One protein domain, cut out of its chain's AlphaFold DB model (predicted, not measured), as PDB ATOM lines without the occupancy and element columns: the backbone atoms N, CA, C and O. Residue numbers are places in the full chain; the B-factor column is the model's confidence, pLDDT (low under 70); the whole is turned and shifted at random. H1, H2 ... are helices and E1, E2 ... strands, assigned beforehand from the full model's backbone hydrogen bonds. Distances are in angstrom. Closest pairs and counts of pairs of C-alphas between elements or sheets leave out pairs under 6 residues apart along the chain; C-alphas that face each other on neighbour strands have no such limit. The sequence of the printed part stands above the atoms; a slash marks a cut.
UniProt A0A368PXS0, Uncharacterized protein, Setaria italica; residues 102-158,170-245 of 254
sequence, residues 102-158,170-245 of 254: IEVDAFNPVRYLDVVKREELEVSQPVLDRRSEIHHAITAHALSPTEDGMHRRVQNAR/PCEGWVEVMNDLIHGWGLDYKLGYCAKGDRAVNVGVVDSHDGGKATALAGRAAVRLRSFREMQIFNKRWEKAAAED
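What this domain is: This is residues 102 to 158 and 170 to 245 of the 254 residues of an uncharacterized protein of Setaria italica (UniProt A0A368PXS0). Little regular structure: a loop-rich body surrounds two parallel strands, E1 and E2, with H1 packed on one side of them and long helix H4 beyond the other, near H2. The printed 133 residues hold H1 E1 H2 H3 E2 H4 in order, mostly helix, with 52 residues in named elements. The whole is compact, radius of gyration of the C-alphas 15.5 A, spanning 43 by 40 by 30 A.

How they stand to each other: H1, residues 109 to 118, comes closest to E2, residues 203 to 206, at C-alphas Tyr 112 and Val 206, 6.9 A. E1, residues 123 to 126, is parallel to E2 at 17 degrees; N 206 and O 125 are 2.8 A apart. H2, residues 187 to 191, is near H4, residues 220 to 244. H3, residues 199 to 202, is too short for O i to N i+4 pairs; elsewhere every such pair is within hydrogen-bond range.

Where its parts are: H1 runs 14.0 A from C-alpha 109 at (-44.138, -4.387, 16.343). H4 runs 35.3 A to C-alpha 244 at (-54.341, 29.782, 33.615).

The domain as a whole: Residues 159 to 169 are cut out, leaving C-alphas 158 and 170 9.9 A apart. The E2 to H4 link is long. pLDDT is under 70 at 50 residues, among them 170 to 192.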
ATOM      1  N   ILE A 102     -55.973   1.513   9.755       73.19
ATOM      2  CA  ILE A 102     -54.586   1.576   9.280       73.19
ATOM      3  C   ILE A 102     -54.118   0.174   8.880       73.19
ATOM      4  O   ILE A 102     -54.184  -0.767   9.673       73.19
ATOM      5  N   GLU A 103     -53.589   0.015   7.656       74.69
ATOM      6  CA  GLU A 103     -53.046  -1.274   7.219       74.69
ATOM      7  C   GLU A 103     -51.724  -1.580   7.927       74.69
ATOM      8  O   GLU A 103     -50.803  -0.763   7.997       74.69
ATOM      9  N   VAL A 104     -51.613  -2.824   8.376       78.69
ATOM     10  CA  VAL A 104     -50.535  -3.295   9.252       78.69
ATOM     11  C   VAL A 104     -49.594  -4.268   8.559       78.69
ATOM     12  O   VAL A 104     -48.648  -4.740   9.178       78.69
ATOM     13  N   ASP A 105     -49.875  -4.653   7.311       81.38
ATOM     14  CA  ASP A 105     -49.318  -5.861   6.686       81.38
ATOM     15  C   ASP A 105     -47.787  -5.896   6.708       81.38
ATOM     16  O   ASP A 105     -47.203  -6.926   7.054       81.38
ATOM     17  N   ALA A 106     -47.144  -4.763   6.433       80.75
ATOM     18  CA  ALA A 106     -45.693  -4.629   6.484       80.75
ATOM     19  C   ALA A 106     -45.153  -4.256   7.877       80.75
ATOM     20  O   ALA A 106     -43.965  -4.411   8.097       80.75
ATOM     21  N   PHE A 107     -45.998  -3.868   8.838       86.25
ATOM     22  CA  PHE A 107     -45.578  -3.502  10.191       86.25
ATOM     23  C   PHE A 107     -45.165  -4.711  11.040       86.25
ATOM     24  O   PHE A 107     -45.877  -5.724  11.097       86.25
ATOM     25  N   ASN A 108     -44.030  -4.582  11.734       89.75
ATOM     26  CA  ASN A 108     -43.523  -5.544  12.709       89.75
ATOM     27  C   ASN A 108     -43.319  -4.856  14.076       89.75
ATOM     28  O   ASN A 108     -42.340  -4.123  14.242       89.75
ATOM     29  N   PRO A 109     -44.193  -5.101  15.070       90.94
ATOM     30  CA  PRO A 109     -44.138  -4.387  16.343       90.94
ATOM     31  C   PRO A 109     -42.920  -4.738  17.195       90.94
ATOM     32  O   PRO A 109     -42.429  -3.878  17.919       90.94
ATOM     33  N   VAL A 110     -42.399  -5.964  17.093       91.62
ATOM     34  CA  VAL A 110     -41.211  -6.390  17.848       91.62
ATOM     35  C   VAL A 110     -39.982  -5.638  17.345       91.62
ATOM     36  O   VAL A 110     -39.306  -4.969  18.119       91.62
ATOM     37  N   ARG A 111     -39.751  -5.649  16.026       90.12
ATOM     38  CA  ARG A 111     -38.638  -4.910  15.407       90.12
ATOM     39  C   ARG A 111     -38.751  -3.408  15.608       90.12
ATOM     40  O   ARG A 111     -37.749  -2.745  15.858       90.12
ATOM     41  N   TYR A 112     -39.964  -2.876  15.485       90.31
ATOM     42  CA  TYR A 112     -40.228  -1.471  15.751       90.31
ATOM     43  C   TYR A 112     -39.816  -1.109  17.180       90.31
ATOM     44  O   TYR A 112     -39.049  -0.170  17.389       90.31
ATOM     45  N   LEU A 113     -40.271  -1.897  18.157       91.38
ATOM     46  CA  LEU A 113     -39.988  -1.659  19.563       91.38
ATOM     47  C   LEU A 113     -38.498  -1.824  19.897       91.38
ATOM     48  O   LEU A 113     -37.992  -1.100  20.750       91.38
ATOM     49  N   ASP A 114     -37.778  -2.710  19.203       91.31
ATOM     50  CA  ASP A 114     -36.321  -2.835  19.331       91.31
ATOM     51  C   ASP A 114     -35.597  -1.541  18.936       91.31
ATOM     52  O   ASP A 114     -34.663  -1.126  19.623       91.31
ATOM     53  N   VAL A 115     -36.033  -0.873  17.859       89.62
ATOM     54  CA  VAL A 115     -35.474   0.429  17.458       89.62
ATOM     55  C   VAL A 115     -35.834   1.505  18.475       89.62
ATOM     56  O   VAL A 115     -34.950   2.227  18.921       89.62
ATOM     57  N   VAL A 116     -37.100   1.575  18.890       89.81
ATOM     58  CA  VAL A 116     -37.566   2.541  19.899       89.81
ATOM     59  C   VAL A 116     -36.756   2.427  21.191       89.81
ATOM     60  O   VAL A 116     -36.309   3.440  21.721       89.81
ATOM     61  N   LYS A 117     -36.518   1.203  21.677       91.31
ATOM     62  CA  LYS A 117     -35.715   0.944  22.882       91.31
ATOM     63  C   LYS A 117     -34.244   1.292  22.684       91.31
ATOM     64  O   LYS A 117     -33.653   1.920  23.554       91.31
ATOM     65  N   ARG A 118     -33.647   0.881  21.561       91.44
ATOM     66  CA  ARG A 118     -32.226   1.125  21.261       91.44
ATOM     67  C   ARG A 118     -31.910   2.614  21.143       91.44
ATOM     68  O   ARG A 118     -30.860   3.044  21.602       91.44
ATOM     69  N   GLU A 119     -32.809   3.364  20.516       88.25
ATOM     70  CA  GLU A 119     -32.660   4.799  20.265       88.25
ATOM     71  C   GLU A 119     -33.280   5.671  21.369       88.25
ATOM     72  O   GLU A 119     -33.329   6.892  21.210       88.25
ATOM     73  N   GLU A 120     -33.762   5.048  22.452       89.12
ATOM     74  CA  GLU A 120     -34.379   5.687  23.623       89.12
ATOM     75  C   GLU A 120     -35.505   6.674  23.257       89.12
ATOM     76  O   GLU A 120     -35.650   7.745  23.845       89.12
ATOM     77  N   LEU A 121     -36.322   6.316  22.259       86.50
ATOM     78  CA  LEU A 121     -37.437   7.151  21.821       86.50
ATOM     79  C   LEU A 121     -38.587   7.079  22.832       86.50
ATOM     80  O   LEU A 121     -39.100   6.002  23.139       86.50
ATOM     81  N   GLU A 122     -39.033   8.244  23.297       86.44
ATOM     82  CA  GLU A 122     -40.179   8.386  24.202       86.44
ATOM     83  C   GLU A 122     -41.494   8.545  23.427       86.44
ATOM     84  O   GLU A 122     -42.541   8.073  23.865       86.44
ATOM     85  N   VAL A 123     -41.443   9.175  22.247       85.12
ATOM     86  CA  VAL A 123     -42.580   9.288  21.322       85.12
ATOM     87  C   VAL A 123     -42.106   8.934  19.922       85.12
ATOM     88  O   VAL A 123     -41.094   9.439  19.440       85.12
ATOM     89  N   SER A 124     -42.827   8.050  19.245       85.69
ATOM     90  CA  SER A 124     -42.442   7.616  17.908       85.69
ATOM     91  C   SER A 124     -43.640   7.202  17.069       85.69
ATOM     92  O   SER A 124     -44.707   6.896  17.600       85.69
ATOM     93  N   GLN A 125     -43.443   7.189  15.752       83.94
ATOM     94  CA  GLN A 125     -44.372   6.577  14.808       83.94
ATOM     95  C   GLN A 125     -43.605   5.670  13.836       83.94
ATOM     96  O   GLN A 125     -42.439   5.957  13.530       83.94
ATOM     97  N   PRO A 126     -44.235   4.621  13.288       86.38
ATOM     98  CA  PRO A 126     -43.677   3.897  12.156       86.38
ATOM     99  C   PRO A 126     -43.755   4.741  10.889       86.38
ATOM    100  O   PRO A 126     -44.678   5.525  10.681       86.38
ATOM    101  N   VAL A 127     -42.786   4.542  10.010       82.75
ATOM    102  CA  VAL A 127     -42.796   5.147   8.686       82.75
ATOM    103  C   VAL A 127     -43.970   4.643   7.829       82.75
ATOM    104  O   VAL A 127     -44.461   3.525   7.996       82.75
ATOM    105  N   LEU A 128     -44.399   5.459   6.871       80.19
ATOM    106  CA  LEU A 128     -45.443   5.158   5.901       80.19
ATOM    107  C   LEU A 128     -44.851   4.731   4.556       80.19
ATOM    108  O   LEU A 128     -43.892   5.326   4.045       80.19
ATOM    109  N   ASP A 129     -45.490   3.742   3.929       78.81
ATOM    110  CA  ASP A 129     -45.194   3.368   2.547       78.81
ATOM    111  C   ASP A 129     -45.432   4.568   1.615       78.81
ATOM    112  O   ASP A 129     -46.426   5.284   1.745       78.81
ATOM    113  N   ARG A 130     -44.549   4.779   0.632       78.50
ATOM    114  CA  ARG A 130     -44.631   5.912  -0.312       78.50
ATOM    115  C   ARG A 130     -45.894   5.926  -1.182       78.50
ATOM    116  O   ARG A 130     -46.168   6.940  -1.820       78.50
ATOM    117  N   ARG A 131     -46.625   4.815  -1.261       78.38
ATOM    118  CA  ARG A 131     -47.922   4.687  -1.944       78.38
ATOM    119  C   ARG A 131     -49.099   5.083  -1.051       78.38
ATOM    120  O   ARG A 131     -50.220   5.156  -1.552       78.38
ATOM    121  N   SER A 132     -48.862   5.300   0.239       74.81
ATOM    122  CA  SER A 132     -49.846   5.834   1.180       74.81
ATOM    123  C   SER A 132     -50.145   7.299   0.882       74.81
ATOM    124  O   SER A 132     -49.435   7.968   0.125       74.81
ATOM    125  N   GLU A 133     -51.185   7.833   1.513       73.19
ATOM    126  CA  GLU A 133     -51.332   9.281   1.573       73.19
ATOM    127  C   GLU A 133     -50.299   9.868   2.537       73.19
ATOM    128  O   GLU A 133     -50.396   9.716   3.749       73.19
ATOM    129  N   ILE A 134     -49.302  10.548   1.978       71.75
ATOM    130  CA  ILE A 134     -48.255  11.208   2.753       71.75
ATOM    131  C   ILE A 134     -48.622  12.678   2.945       71.75
ATOM    132  O   ILE A 134     -48.639  13.453   1.985       71.75
ATOM    133  N   HIS A 135     -48.873  13.070   4.193       68.38
ATOM    134  CA  HIS A 135     -49.066  14.470   4.576       68.38
ATOM    135  C   HIS A 135     -47.740  15.167   4.895       68.38
ATOM    136  O   HIS A 135     -47.535  16.321   4.508       68.38
ATOM    137  N   HIS A 136     -46.807  14.442   5.516       68.12
ATOM    138  CA  HIS A 136     -45.514  14.965   5.937       68.12
ATOM    139  C   HIS A 136     -44.377  14.156   5.332       68.12
ATOM    140  O   HIS A 136     -44.273  12.954   5.514       68.12
ATOM    141  N   ALA A 137     -43.469  14.825   4.620       72.69
ATOM    142  CA  ALA A 137     -42.383  14.137   3.921       72.69
ATOM    143  C   ALA A 137     -41.462  13.329   4.857       72.69
ATOM    144  O   ALA A 137     -40.847  12.370   4.407       72.69
ATOM    145  N   ILE A 138     -41.384  13.701   6.141       73.88
ATOM    146  CA  ILE A 138     -40.605  12.984   7.161       73.88
ATOM    147  C   ILE A 138     -41.214  11.630   7.543       73.88
ATOM    148  O   ILE A 138     -40.486  10.745   7.979       73.88
ATOM    149  N   THR A 139     -42.521  11.443   7.355       77.44
ATOM    150  CA  THR A 139     -43.203  10.183   7.669       77.44
ATOM    151  C   THR A 139     -43.146   9.196   6.513       77.44
ATOM    152  O   THR A 139     -43.472   8.035   6.701       77.44
ATOM    153  N   ALA A 140     -42.696   9.606   5.325       80.12
ATOM    154  CA  ALA A 140     -42.501   8.698   4.200       80.12
ATOM    155  C   ALA A 140     -41.188   7.916   4.307       80.12
ATOM    156  O   ALA A 140     -40.150   8.486   4.640       80.12
ATOM    157  N   HIS A 141     -41.224   6.646   3.895       82.38
ATOM    158  CA  HIS A 141     -40.054   5.763   3.837       82.38
ATOM    159  C   HIS A 141     -38.905   6.428   3.084       82.38
ATOM    160  O   HIS A 141     -39.094   6.877   1.947       82.38
ATOM    161  N   ALA A 142     -37.713   6.520   3.666       81.44
ATOM    162  CA  ALA A 142     -36.566   7.141   3.023       81.44
ATOM    163  C   ALA A 142     -36.157   6.358   1.771       81.44
ATOM    164  O   ALA A 142     -36.215   5.133   1.715       81.44
ATOM    165  N   LEU A 143     -35.742   7.078   0.724       78.62
ATOM    166  CA  LEU A 143     -35.076   6.432  -0.420       78.62
ATOM    167  C   LEU A 143     -33.654   5.999  -0.055       78.62
ATOM    168  O   LEU A 143     -33.144   5.032  -0.608       78.62
ATOM    169  N   SER A 144     -33.046   6.731   0.877       76.50
ATOM    170  CA  SER A 144     -31.716   6.481   1.417       76.50
ATOM    171  C   SER A 144     -31.820   6.542   2.942       76.50
ATOM    172  O   SER A 144     -31.740   7.642   3.493       76.50
ATOM    173  N   PRO A 145     -32.083   5.404   3.608       73.12
ATOM    174  CA  PRO A 145     -32.212   5.347   5.059       73.12
ATOM    175  C   PRO A 145     -30.923   5.792   5.751       73.12
ATOM    176  O   PRO A 145     -29.820   5.575   5.243       73.12
ATOM    177  N   THR A 146     -31.066   6.416   6.913       71.38
ATOM    178  CA  THR A 146     -29.951   6.691   7.821       71.38
ATOM    179  C   THR A 146     -29.463   5.388   8.464       71.38
ATOM    180  O   THR A 146     -30.220   4.424   8.572       71.38
ATOM    181  N   GLU A 147     -28.198   5.336   8.899       75.00
ATOM    182  CA  GLU A 147     -27.637   4.135   9.553       75.00
ATOM    183  C   GLU A 147     -28.398   3.743  10.824       75.00
ATOM    184  O   GLU A 147     -28.469   2.569  11.178       75.00
ATOM    185  N   ASP A 148     -28.990   4.733  11.488       76.75
ATOM    186  CA  ASP A 148     -29.771   4.566  12.706       76.75
ATOM    187  C   ASP A 148     -31.232   4.128  12.443       76.75
ATOM    188  O   ASP A 148     -31.927   3.703  13.368       76.75
ATOM    189  N   GLY A 149     -31.675   4.143  11.177       78.19
ATOM    190  CA  GLY A 149     -32.992   3.674  10.750       78.19
ATOM    191  C   GLY A 149     -34.152   4.556  11.212       78.19
ATOM    192  O   GLY A 149     -35.229   4.036  11.509       78.19
ATOM    193  N   MET A 150     -33.953   5.871  11.332       80.31
ATOM    194  CA  MET A 150     -34.997   6.788  11.797       80.31
ATOM    195  C   MET A 150     -34.922   8.190  11.191       80.31
ATOM    196  O   MET A 150     -33.868   8.695  10.811       80.31
ATOM    197  N   HIS A 151     -36.063   8.876  11.167       78.44
ATOM    198  CA  HIS A 151     -36.157  10.270  10.753       78.44
ATOM    199  C   HIS A 151     -36.439  11.169  11.956       78.44
ATOM    200  O   HIS A 151     -37.518  11.135  12.544       78.44
ATOM    201  N   ARG A 152     -35.463  12.020  12.294       72.00
ATOM    202  CA  ARG A 152     -35.585  13.051  13.346       72.00
ATOM    203  C   ARG A 152     -35.582  14.484  12.806       72.00
ATOM    204  O   ARG A 152     -35.867  15.427  13.538       72.00
ATOM    205  N   ARG A 153     -35.224  14.694  11.533       63.78
ATOM    206  CA  ARG A 153     -35.043  16.040  10.955       63.78
ATOM    207  C   ARG A 153     -35.733  16.175   9.607       63.78
ATOM    208  O   ARG A 153     -35.533  15.352   8.718       63.78
ATOM    209  N   VAL A 154     -36.474  17.268   9.429       54.12
ATOM    210  CA  VAL A 154     -36.998  17.668   8.119       54.12
ATOM    211  C   VAL A 154     -35.963  18.566   7.442       54.12
ATOM    212  O   VAL A 154     -35.792  19.722   7.830       54.12
ATOM    213  N   GLN A 155     -35.269  18.076   6.413       42.44
ATOM    214  CA  GLN A 155     -34.480  18.968   5.556       42.44
ATOM    215  C   GLN A 155     -35.435  19.818   4.699       42.44
ATOM    216  O   GLN A 155     -36.347  19.290   4.068       42.44
ATOM    217  N   ASN A 156     -35.215  21.138   4.660       40.06
ATOM    218  CA  ASN A 156     -35.957  22.118   3.845       40.06
ATOM    219  C   ASN A 156     -37.417  22.415   4.237       40.06
ATOM    220  O   ASN A 156     -38.212  22.818   3.383       40.06
ATOM    221  N   ALA A 157     -37.791  22.317   5.511       41.00
ATOM    222  CA  ALA A 157     -38.988  23.025   5.952       41.00
ATOM    223  C   ALA A 157     -38.687  24.540   5.943       41.00
ATOM    224  O   ALA A 157     -37.712  24.978   6.554       41.00
ATOM    225  N   ARG A 158     -39.492  25.349   5.232       39.31
ATOM    226  CA  ARG A 158     -39.488  26.824   5.345       39.31
ATOM    227  C   ARG A 158     -40.022  27.220   6.724       39.31
ATOM    228  O   ARG A 158     -41.111  27.767   6.852       39.31
ATOM    229  N   PRO A 170     -36.468  25.434  14.236       41.03
ATOM    230  CA  PRO A 170     -37.713  25.038  14.905       41.03
ATOM    231  C   PRO A 170     -38.304  23.717  14.381       41.03
ATOM    232  O   PRO A 170     -39.411  23.361  14.757       41.03
ATOM    233  N   CYS A 171     -37.621  23.036  13.453       45.19
ATOM    234  CA  CYS A 171     -38.078  21.887  12.692       45.19
ATOM    235  C   CYS A 171     -37.282  20.592  12.884       45.19
ATOM    236  O   CYS A 171     -37.449  19.639  12.121       45.19
ATOM    237  N   GLU A 172     -36.459  20.537  13.930       42.44
ATOM    238  CA  GLU A 172     -35.837  19.306  14.422       42.44
ATOM    239  C   GLU A 172     -36.780  18.610  15.427       42.44
ATOM    240  O   GLU A 172     -37.175  19.217  16.421       42.44
ATOM    241  N   GLY A 173     -37.161  17.352  15.161       45.88
ATOM    242  CA  GLY A 173     -37.936  16.509  16.087       45.88
ATOM    243  C   GLY A 173     -39.448  16.379  15.857       45.88
ATOM    244  O   GLY A 173     -40.153  16.029  16.797       45.88
ATOM    245  N   TRP A 174     -39.982  16.665  14.666       52.38
ATOM    246  CA  TRP A 174     -41.433  16.540  14.429       52.38
ATOM    247  C   TRP A 174     -41.840  15.139  13.972       52.38
ATOM    248  O   TRP A 174     -41.326  14.642  12.969       52.38
ATOM    249  N   VAL A 175     -42.789  14.529  14.686       46.97
ATOM    250  CA  VAL A 175     -43.286  13.167  14.457       46.97
ATOM    251  C   VAL A 175     -44.791  13.171  14.627       46.97
ATOM    252  O   VAL A 175     -45.296  13.098  15.733       46.97
ATOM    253  N   GLU A 176     -45.515  13.178  13.519       46.53
ATOM    254  CA  GLU A 176     -46.967  13.000  13.496       46.53
ATOM    255  C   GLU A 176     -47.424  11.718  14.232       46.53
ATOM    256  O   GLU A 176     -47.107  10.608  13.825       46.53
ATOM    257  N   VAL A 177     -48.210  11.829  15.302       48.75
ATOM    258  CA  VAL A 177     -48.932  10.660  15.831       48.75
ATOM    259  C   VAL A 177     -50.182  10.472  14.971       48.75
ATOM    260  O   VAL A 177     -51.079  11.316  14.992       48.75
ATOM    261  N   MET A 178     -50.214   9.404  14.172       48.12
ATOM    262  CA  MET A 178     -51.332   9.085  13.275       48.12
ATOM    263  C   MET A 178     -52.567   8.620  14.066       48.12
ATOM    264  O   MET A 178     -52.473   7.782  14.957       48.12
ATOM    265  N   ASN A 179     -53.727   9.166  13.713       44.31
ATOM    266  CA  ASN A 179     -55.077   8.770  14.128       44.31
ATOM    267  C   ASN A 179     -55.978   8.981  12.880       44.31
ATOM    268  O   ASN A 179     -55.630   9.820  12.047       44.31
ATOM    269  N   ASP A 180     -57.101   8.272  12.711       40.06
ATOM    270  CA  ASP A 180     -58.126   8.502  11.661       40.06
ATOM    271  C   ASP A 180     -58.759   9.910  11.760       40.06
ATOM    272  O   ASP A 180     -59.341  10.475  10.826       40.06
ATOM    273  N   LEU A 181     -58.497  10.625  12.854       43.41
ATOM    274  CA  LEU A 181     -58.341  12.069  12.747       43.41
ATOM    275  C   LEU A 181     -57.128  12.361  11.853       43.41
ATOM    276  O   LEU A 181     -56.033  12.562  12.367       43.41
ATOM    277  N   ILE A 182     -57.350  12.485  10.534       41.31
ATOM    278  CA  ILE A 182     -56.410  12.897   9.454       41.31
ATOM    279  C   ILE A 182     -55.553  14.161   9.802       41.31
ATOM    280  O   ILE A 182     -54.805  14.678   8.983       41.31
ATOM    281  N   HIS A 183     -55.676  14.726  11.009       47.22
ATOM    282  CA  HIS A 183     -54.942  15.868  11.539       47.22
ATOM    283  C   HIS A 183     -54.534  15.643  13.010       47.22
ATOM    284  O   HIS A 183     -54.740  16.520  13.850       47.22
ATOM    285  N   GLY A 184     -53.870  14.523  13.315       47.78
ATOM    286  CA  GLY A 184     -52.983  14.415  14.487       47.78
ATOM    287  C   GLY A 184     -51.847  15.454  14.487       47.78
ATOM    288  O   GLY A 184     -51.083  15.538  15.447       47.78
ATOM    289  N   TRP A 185     -51.769  16.279  13.435       44.78
ATOM    290  CA  TRP A 185     -50.874  17.416  13.298       44.78
ATOM    291  C   TRP A 185     -50.919  18.340  14.509       44.78
ATOM    292  O   TRP A 185     -51.832  19.149  14.681       44.78
ATOM    293  N   GLY A 186     -49.905  18.209  15.353       51.34
ATOM    294  CA  GLY A 186     -49.744  18.985  16.559       51.34
ATOM    295  C   GLY A 186     -50.231  18.397  17.848       51.34
ATOM    296  O   GLY A 186     -49.997  19.000  18.898       51.34
ATOM    297  N   LEU A 187     -50.803  17.199  17.809       57.78
ATOM    298  CA  LEU A 187     -50.859  16.412  19.024       57.78
ATOM    299  C   LEU A 187     -49.436  16.070  19.472       57.78
ATOM    300  O   LEU A 187     -49.120  16.241  20.639       57.78
ATOM    301  N   ASP A 188     -48.553  15.728  18.538       57.09
ATOM    302  CA  ASP A 188     -47.117  15.556  18.755       57.09
ATOM    303  C   ASP A 188     -46.402  16.844  19.189       57.09
ATOM    304  O   ASP A 188     -45.568  16.787  20.093       57.09
ATOM    305  N   TYR A 189     -46.790  18.018  18.655       58.12
ATOM    306  CA  TYR A 189     -46.305  19.323  19.151       58.12
ATOM    307  C   TYR A 189     -46.503  19.439  20.668       58.12
ATOM    308  O   TYR A 189     -45.650  19.997  21.357       58.12
ATOM    309  N   LYS A 190     -47.632  18.936  21.186       67.88
ATOM    310  CA  LYS A 190     -47.988  19.014  22.608       67.88
ATOM    311  C   LYS A 190     -47.522  17.802  23.418       67.88
ATOM    312  O   LYS A 190     -47.045  17.990  24.532       67.88
ATOM    313  N   LEU A 191     -47.556  16.595  22.859       67.88
ATOM    314  CA  LEU A 191     -47.011  15.379  23.475       67.88
ATOM    315  C   LEU A 191     -45.487  15.448  23.619       67.88
ATOM    316  O   LEU A 191     -44.944  14.916  24.578       67.88
ATOM    317  N   GLY A 192     -44.794  16.186  22.749       67.50
ATOM    318  CA  GLY A 192     -43.369  16.479  22.902       67.50
ATOM    319  C   GLY A 192     -43.024  17.281  24.167       67.50
ATOM    320  O   GLY A 192     -41.864  17.295  24.563       67.50
ATOM    321  N   TYR A 193     -43.996  17.917  24.841       72.25
ATOM    322  CA  TYR A 193     -43.782  18.489  26.183       72.25
ATOM    323  C   TYR A 193     -43.768  17.425  27.284       72.25
ATOM    324  O   TYR A 193     -43.267  17.693  28.373       72.25
ATOM    325  N   CYS A 194     -44.310  16.236  27.020       75.19
ATOM    326  CA  CYS A 194     -44.210  15.090  27.920       75.19
ATOM    327  C   CYS A 194     -42.879  14.350  27.756       75.19
ATOM    328  O   CYS A 194     -42.489  13.632  28.675       75.19
ATOM    329  N   ALA A 195     -42.190  14.542  26.623       76.94
ATOM    330  CA  ALA A 195     -40.867  13.980  26.419       76.94
ATOM    331  C   ALA A 195     -39.857  14.671  27.345       76.94
ATOM    332  O   ALA A 195     -39.786  15.903  27.406       76.94
ATOM    333  N   LYS A 196     -39.067  13.892  28.080       72.62
ATOM    334  CA  LYS A 196     -37.997  14.431  28.921       72.62
ATOM    335  C   LYS A 196     -36.856  14.910  28.028       72.62
ATOM    336  O   LYS A 196     -36.574  14.315  26.997       72.62
ATOM    337  N   GLY A 197     -36.143  15.955  28.441       75.19
ATOM    338  CA  GLY A 197     -34.933  16.400  27.741       75.19
ATOM    339  C   GLY A 197     -35.198  17.051  26.377       75.19
ATOM    340  O   GLY A 197     -36.102  17.870  26.240       75.19
ATOM    341  N   ASP A 198     -34.346  16.761  25.388       72.75
ATOM    342  CA  ASP A 198     -34.425  17.371  24.056       72.75
ATOM    343  C   ASP A 198     -35.323  16.532  23.135       72.75
ATOM    344  O   ASP A 198     -34.948  15.442  22.694       72.75
ATOM    345  N   ARG A 199     -36.509  17.052  22.803       71.44
ATOM    346  CA  ARG A 199     -37.457  16.374  21.905       71.44
ATOM    347  C   ARG A 199     -36.871  16.046  20.528       71.44
ATOM    348  O   ARG A 199     -37.303  15.083  19.913       71.44
ATOM    349  N   ALA A 200     -35.875  16.798  20.047       70.69
ATOM    350  CA  ALA A 200     -35.224  16.507  18.767       70.69
ATOM    351  C   ALA A 200     -34.409  15.200  18.789       70.69
ATOM    352  O   ALA A 200     -33.999  14.709  17.735       70.69
ATOM    353  N   VAL A 201     -34.166  14.654  19.983       75.75
ATOM    354  CA  VAL A 201     -33.488  13.376  20.217       75.75
ATOM    355  C   VAL A 201     -34.507  12.287  20.556       75.75
ATOM    356  O   VAL A 201     -34.470  11.213  19.958       75.75
ATOM    357  N   ASN A 202     -35.447  12.593  21.453       79.31
ATOM    358  CA  ASN A 202     -36.332  11.595  22.065       79.31
ATOM    359  C   ASN A 202     -37.631  11.353  21.280       79.31
ATOM    360  O   ASN A 202     -38.430  10.494  21.653       79.31
ATOM    361  N   VAL A 203     -37.847  12.101  20.194       79.75
ATOM    362  CA  VAL A 203     -39.010  11.979  19.313       79.75
ATOM    363  C   VAL A 203     -38.538  11.700  17.881       79.75
ATOM    364  O   VAL A 203     -37.760  12.472  17.317       79.75
ATOM    365  N   GLY A 204     -38.968  10.579  17.284       80.00
ATOM    366  CA  GLY A 204     -38.559  10.189  15.918       80.00
ATOM    367  C   GLY A 204     -39.557   9.322  15.132       80.00
ATOM    368  O   GLY A 204     -40.417   8.656  15.702       80.00
ATOM    369  N   VAL A 205     -39.436   9.320  13.799       83.44
ATOM    370  CA  VAL A 205     -40.095   8.339  12.916       83.44
ATOM    371  C   VAL A 205     -39.169   7.137  12.768       83.44
ATOM    372  O   VAL A 205     -38.019   7.312  12.379       83.44
ATOM    373  N   VAL A 206     -39.644   5.927  13.043       85.62
ATOM    374  CA  VAL A 206     -38.857   4.700  12.864       85.62
ATOM    375  C   VAL A 206     -39.016   4.199  11.430       85.62
ATOM    376  O   VAL A 206     -40.109   3.801  11.023       85.62
ATOM    377  N   ASP A 207     -37.914   4.172  10.684       83.56
ATOM    378  CA  ASP A 207     -37.822   3.656   9.316       83.56
ATOM    379  C   ASP A 207     -37.052   2.327   9.290       83.56
ATOM    380  O   ASP A 207     -35.925   2.203   8.808       83.56
ATOM    381  N   SER A 208     -37.678   1.303   9.869       70.50
ATOM    382  CA  SER A 208     -37.145  -0.058   9.911       70.50
ATOM    383  C   SER A 208     -37.721  -0.936   8.794       70.50
ATOM    384  O   SER A 208     -38.162  -2.038   9.070       70.50
ATOM    385  N   HIS A 209     -37.744  -0.474   7.531       61.03
ATOM    386  CA  HIS A 209     -38.171  -1.240   6.327       61.03
ATOM    387  C   HIS A 209     -39.588  -1.870   6.337       61.03
ATOM    388  O   HIS A 209     -40.027  -2.412   5.324       61.03
ATOM    389  N   ASP A 210     -40.321  -1.746   7.439       61.34
ATOM    390  CA  ASP A 210     -41.560  -2.451   7.769       61.34
ATOM    391  C   ASP A 210     -42.684  -1.402   7.995       61.34
ATOM    392  O   ASP A 210     -43.358  -1.368   9.024       61.34
ATOM    393  N   GLY A 211     -42.823  -0.446   7.065       59.81
ATOM    394  CA  GLY A 211     -43.758   0.683   7.177       59.81
ATOM    395  C   GLY A 211     -45.229   0.306   6.960       59.81
ATOM    396  O   GLY A 211     -45.543  -0.597   6.190       59.81
ATOM    397  N   GLY A 212     -46.154   1.012   7.613       61.19
ATOM    398  CA  GLY A 212     -47.597   0.817   7.422       61.19
ATOM    399  C   GLY A 212     -48.109   1.463   6.132       61.19
ATOM    400  O   GLY A 212     -47.504   2.408   5.614       61.19
ATOM    401  N   LYS A 213     -49.250   0.991   5.615       63.34
ATOM    402  CA  LYS A 213     -49.958   1.680   4.529       63.34
ATOM    403  C   LYS A 213     -51.222   2.348   5.061       63.34
ATOM    404  O   LYS A 213     -52.187   1.696   5.442       63.34
ATOM    405  N   ALA A 214     -51.228   3.676   5.050       62.94
ATOM    406  CA  ALA A 214     -52.421   4.452   5.366       62.94
ATOM    407  C   ALA A 214     -53.277   4.578   4.096       62.94
ATOM    408  O   ALA A 214     -52.814   5.101   3.073       62.94
ATOM    409  N   THR A 215     -54.508   4.058   4.129       56.78
ATOM    410  CA  THR A 215     -55.414   4.102   2.972       56.78
ATOM    411  C   THR A 215     -56.409   5.243   3.031       56.78
ATOM    412  O   THR A 215     -56.697   5.831   4.068       56.78
ATOM    413  N   ALA A 216     -56.939   5.573   1.853       50.09
ATOM    414  CA  ALA A 216     -57.889   6.645   1.705       50.09
ATOM    415  C   ALA A 216     -59.343   6.240   1.929       50.09
ATOM    416  O   ALA A 216     -59.992   5.775   0.996       50.09
ATOM    417  N   LEU A 217     -59.900   6.537   3.108       51.50
ATOM    418  CA  LEU A 217     -61.355   6.552   3.287       51.50
ATOM    419  C   LEU A 217     -61.988   7.651   2.414       51.50
ATOM    420  O   LEU A 217     -61.573   8.809   2.449       51.50
ATOM    421  N   ALA A 218     -62.991   7.307   1.605       42.84
ATOM    422  CA  ALA A 218     -63.724   8.262   0.770       42.84
ATOM    423  C   ALA A 218     -64.636   9.169   1.630       42.84
ATOM    424  O   ALA A 218     -65.331   8.685   2.514       42.84
ATOM    425  N   GLY A 219     -64.673  10.485   1.351       54.09
ATOM    426  CA  GLY A 219     -65.494  11.468   2.104       54.09
ATOM    427  C   GLY A 219     -64.721  12.593   2.823       54.09
ATOM    428  O   GLY A 219     -65.280  13.352   3.614       54.09
ATOM    429  N   ARG A 220     -63.430  12.743   2.518       56.47
ATOM    430  CA  ARG A 220     -62.437  13.493   3.311       56.47
ATOM    431  C   ARG A 220     -62.614  14.997   3.415       56.47
ATOM    432  O   ARG A 220     -62.065  15.581   4.336       56.47
ATOM    433  N   ALA A 221     -63.327  15.664   2.510       62.44
ATOM    434  CA  ALA A 221     -63.419  17.127   2.569       62.44
ATOM    435  C   ALA A 221     -64.164  17.606   3.831       62.44
ATOM    436  O   ALA A 221     -63.722  18.542   4.496       62.44
ATOM    437  N   ALA A 222     -65.258  16.929   4.192       63.75
ATOM    438  CA  ALA A 222     -66.022  17.238   5.398       63.75
ATOM    439  C   ALA A 222     -65.249  16.860   6.671       63.75
ATOM    440  O   ALA A 222     -65.221  17.645   7.619       63.75
ATOM    441  N   VAL A 223     -64.570  15.708   6.660       60.81
ATOM    442  CA  VAL A 223     -63.693  15.254   7.752       60.81
ATOM    443  C   VAL A 223     -62.536  16.236   7.958       60.81
ATOM    444  O   VAL A 223     -62.320  16.692   9.074       60.81
ATOM    445  N   ARG A 224     -61.876  16.679   6.879       64.00
ATOM    446  CA  ARG A 224     -60.812  17.699   6.912       64.00
ATOM    447  C   ARG A 224     -61.297  19.019   7.490       64.00
ATOM    448  O   ARG A 224     -60.658  19.579   8.374       64.00
ATOM    449  N   LEU A 225     -62.452  19.507   7.041       68.50
ATOM    450  CA  LEU A 225     -63.019  20.748   7.566       68.50
ATOM    451  C   LEU A 225     -63.390  20.628   9.052       68.50
ATOM    452  O   LEU A 225     -63.170  21.567   9.819       68.50
ATOM    453  N   ARG A 226     -63.961  19.490   9.461       69.19
ATOM    454  CA  ARG A 226     -64.295  19.211  10.861       69.19
ATOM    455  C   ARG A 226     -63.036  19.156  11.722       69.19
ATOM    456  O   ARG A 226     -62.971  19.863  12.720       69.19
ATOM    457  N   SER A 227     -62.030  18.409  11.291       66.44
ATOM    458  CA  SER A 227     -60.768  18.254  12.006       66.44
ATOM    459  C   SER A 227     -60.007  19.574  12.130       66.44
ATOM    460  O   SER A 227     -59.509  19.892  13.205       66.44
ATOM    461  N   PHE A 228     -59.990  20.405  11.079       70.75
ATOM    462  CA  PHE A 228     -59.429  21.756  11.159       70.75
ATOM    463  C   PHE A 228     -60.126  22.585  12.246       70.75
ATOM    464  O   PHE A 228     -59.467  23.263  13.032       70.75
ATOM    465  N   ARG A 229     -61.461  22.513  12.345       74.31
ATOM    466  CA  ARG A 229     -62.215  23.206  13.404       74.31
ATOM    467  C   ARG A 229     -61.914  22.640  14.791       74.31
ATOM    468  O   ARG A 229     -61.761  23.419  15.727       74.31
ATOM    469  N   GLU A 230     -61.829  21.321  14.930       72.00
ATOM    470  CA  GLU A 230     -61.503  20.653  16.196       72.00
ATOM    471  C   GLU A 230     -60.094  21.025  16.675       72.00
ATOM    472  O   GLU A 230     -59.935  21.383  17.841       72.00
ATOM    473  N   MET A 231     -59.111  21.097  15.773       72.50
ATOM    474  CA  MET A 231     -57.756  21.567  16.081       72.50
ATOM    475  C   MET A 231     -57.743  23.028  16.549       72.50
ATOM    476  O   MET A 231     -57.090  23.376  17.529       72.50
ATOM    477  N   GLN A 232     -58.525  23.902  15.908       76.12
ATOM    478  CA  GLN A 232     -58.672  25.291  16.357       76.12
ATOM    479  C   GLN A 232     -59.295  25.383  17.760       76.12
ATOM    480  O   GLN A 232     -58.920  26.247  18.552       76.12
ATOM    481  N   ILE A 233     -60.246  24.504  18.088       77.44
ATOM    482  CA  ILE A 233     -60.831  24.424  19.435       77.44
ATOM    483  C   ILE A 233     -59.792  23.913  20.437       77.44
ATOM    484  O   ILE A 233     -59.676  24.483  21.521       77.44
ATOM    485  N   PHE A 234     -59.042  22.868  20.083       77.19
ATOM    486  CA  PHE A 234     -57.970  22.319  20.908       77.19
ATOM    487  C   PHE A 234     -56.908  23.377  21.218       77.19
ATOM    488  O   PHE A 234     -56.644  23.626  22.390       77.19
ATOM    489  N   ASN A 235     -56.394  24.080  20.206       75.94
ATOM    490  CA  ASN A 235     -55.394  25.134  20.388       75.94
ATOM    491  C   ASN A 235     -55.893  26.242  21.319       75.94
ATOM    492  O   ASN A 235     -55.188  26.619  22.248       75.94
ATOM    493  N   LYS A 236     -57.147  26.685  21.168       82.25
ATOM    494  CA  LYS A 236     -57.750  27.661  22.092       82.25
ATOM    495  C   LYS A 236     -57.833  27.142  23.528       82.25
ATOM    496  O   LYS A 236     -57.626  27.904  24.468       82.25
ATOM    497  N   ARG A 237     -58.176  25.862  23.718       81.88
ATOM    498  CA  ARG A 237     -58.211  25.233  25.050       81.88
ATOM    499  C   ARG A 237     -56.811  25.129  25.645       81.88
ATOM    500  O   ARG A 237     -56.661  25.416  26.826       81.88
ATOM    501  N   TRP A 238     -55.819  24.771  24.834       79.69
ATOM    502  CA  TRP A 238     -54.418  24.724  25.238       79.69
ATOM    503  C   TRP A 238     -53.916  26.101  25.665       79.69
ATOM    504  O   TRP A 238     -53.425  26.244  26.774       79.69
ATOM    505  N   GLU A 239     -54.068  27.121  24.816       84.31
ATOM    506  CA  GLU A 239     -53.654  28.500  25.107       84.31
ATOM    507  C   GLU A 239     -54.293  29.015  26.396       84.31
ATOM    508  O   GLU A 239     -53.625  29.621  27.229       84.31
ATOM    509  N   LYS A 240     -55.584  28.726  26.588       86.31
ATOM    510  CA  LYS A 240     -56.289  29.061  27.821       86.31
ATOM    511  C   LYS A 240     -55.692  28.338  29.032       86.31
ATOM    512  O   LYS A 240     -55.414  28.994  30.028       86.31
ATOM    513  N   ALA A 241     -55.491  27.023  28.954       85.31
ATOM    514  CA  ALA A 241     -54.928  26.235  30.050       85.31
ATOM    515  C   ALA A 241     -53.510  26.702  30.414       85.31
ATOM    516  O   ALA A 241     -53.223  26.931  31.582       85.31
ATOM    517  N   ALA A 242     -52.667  26.939  29.407       83.94
ATOM    518  CA  ALA A 242     -51.329  27.502  29.552       83.94
ATOM    519  C   ALA A 242     -51.334  28.889  30.219       83.94
ATOM    520  O   ALA A 242     -50.479  29.178  31.048       83.94
ATOM    521  N   ALA A 243     -52.298  29.751  29.882       85.38
ATOM    522  CA  ALA A 243     -52.433  31.068  30.505       85.38
ATOM    523  C   ALA A 243     -52.964  31.004  31.951       85.38
ATOM    524  O   ALA A 243     -52.663  31.882  32.761       85.38
ATOM    525  N   GLU A 244     -53.785  29.999  32.274       90.88
ATOM    526  CA  GLU A 244     -54.341  29.782  33.615       90.88
ATOM    527  C   GLU A 244     -53.328  29.117  34.565       90.88
ATOM    528  O   GLU A 244     -53.313  29.423  35.763       90.88
ATOM    529  N   ASP A 245     -52.446  28.267  34.037       87.88
ATOM    530  CA  ASP A 245     -51.383  27.594  34.780       87.88
ATOM    531  C   ASP A 245     -50.163  28.513  34.967       87.88
ATOM    532  O   ASP A 245     -49.173  28.456  34.251       87.88
TER     533      ASP A 245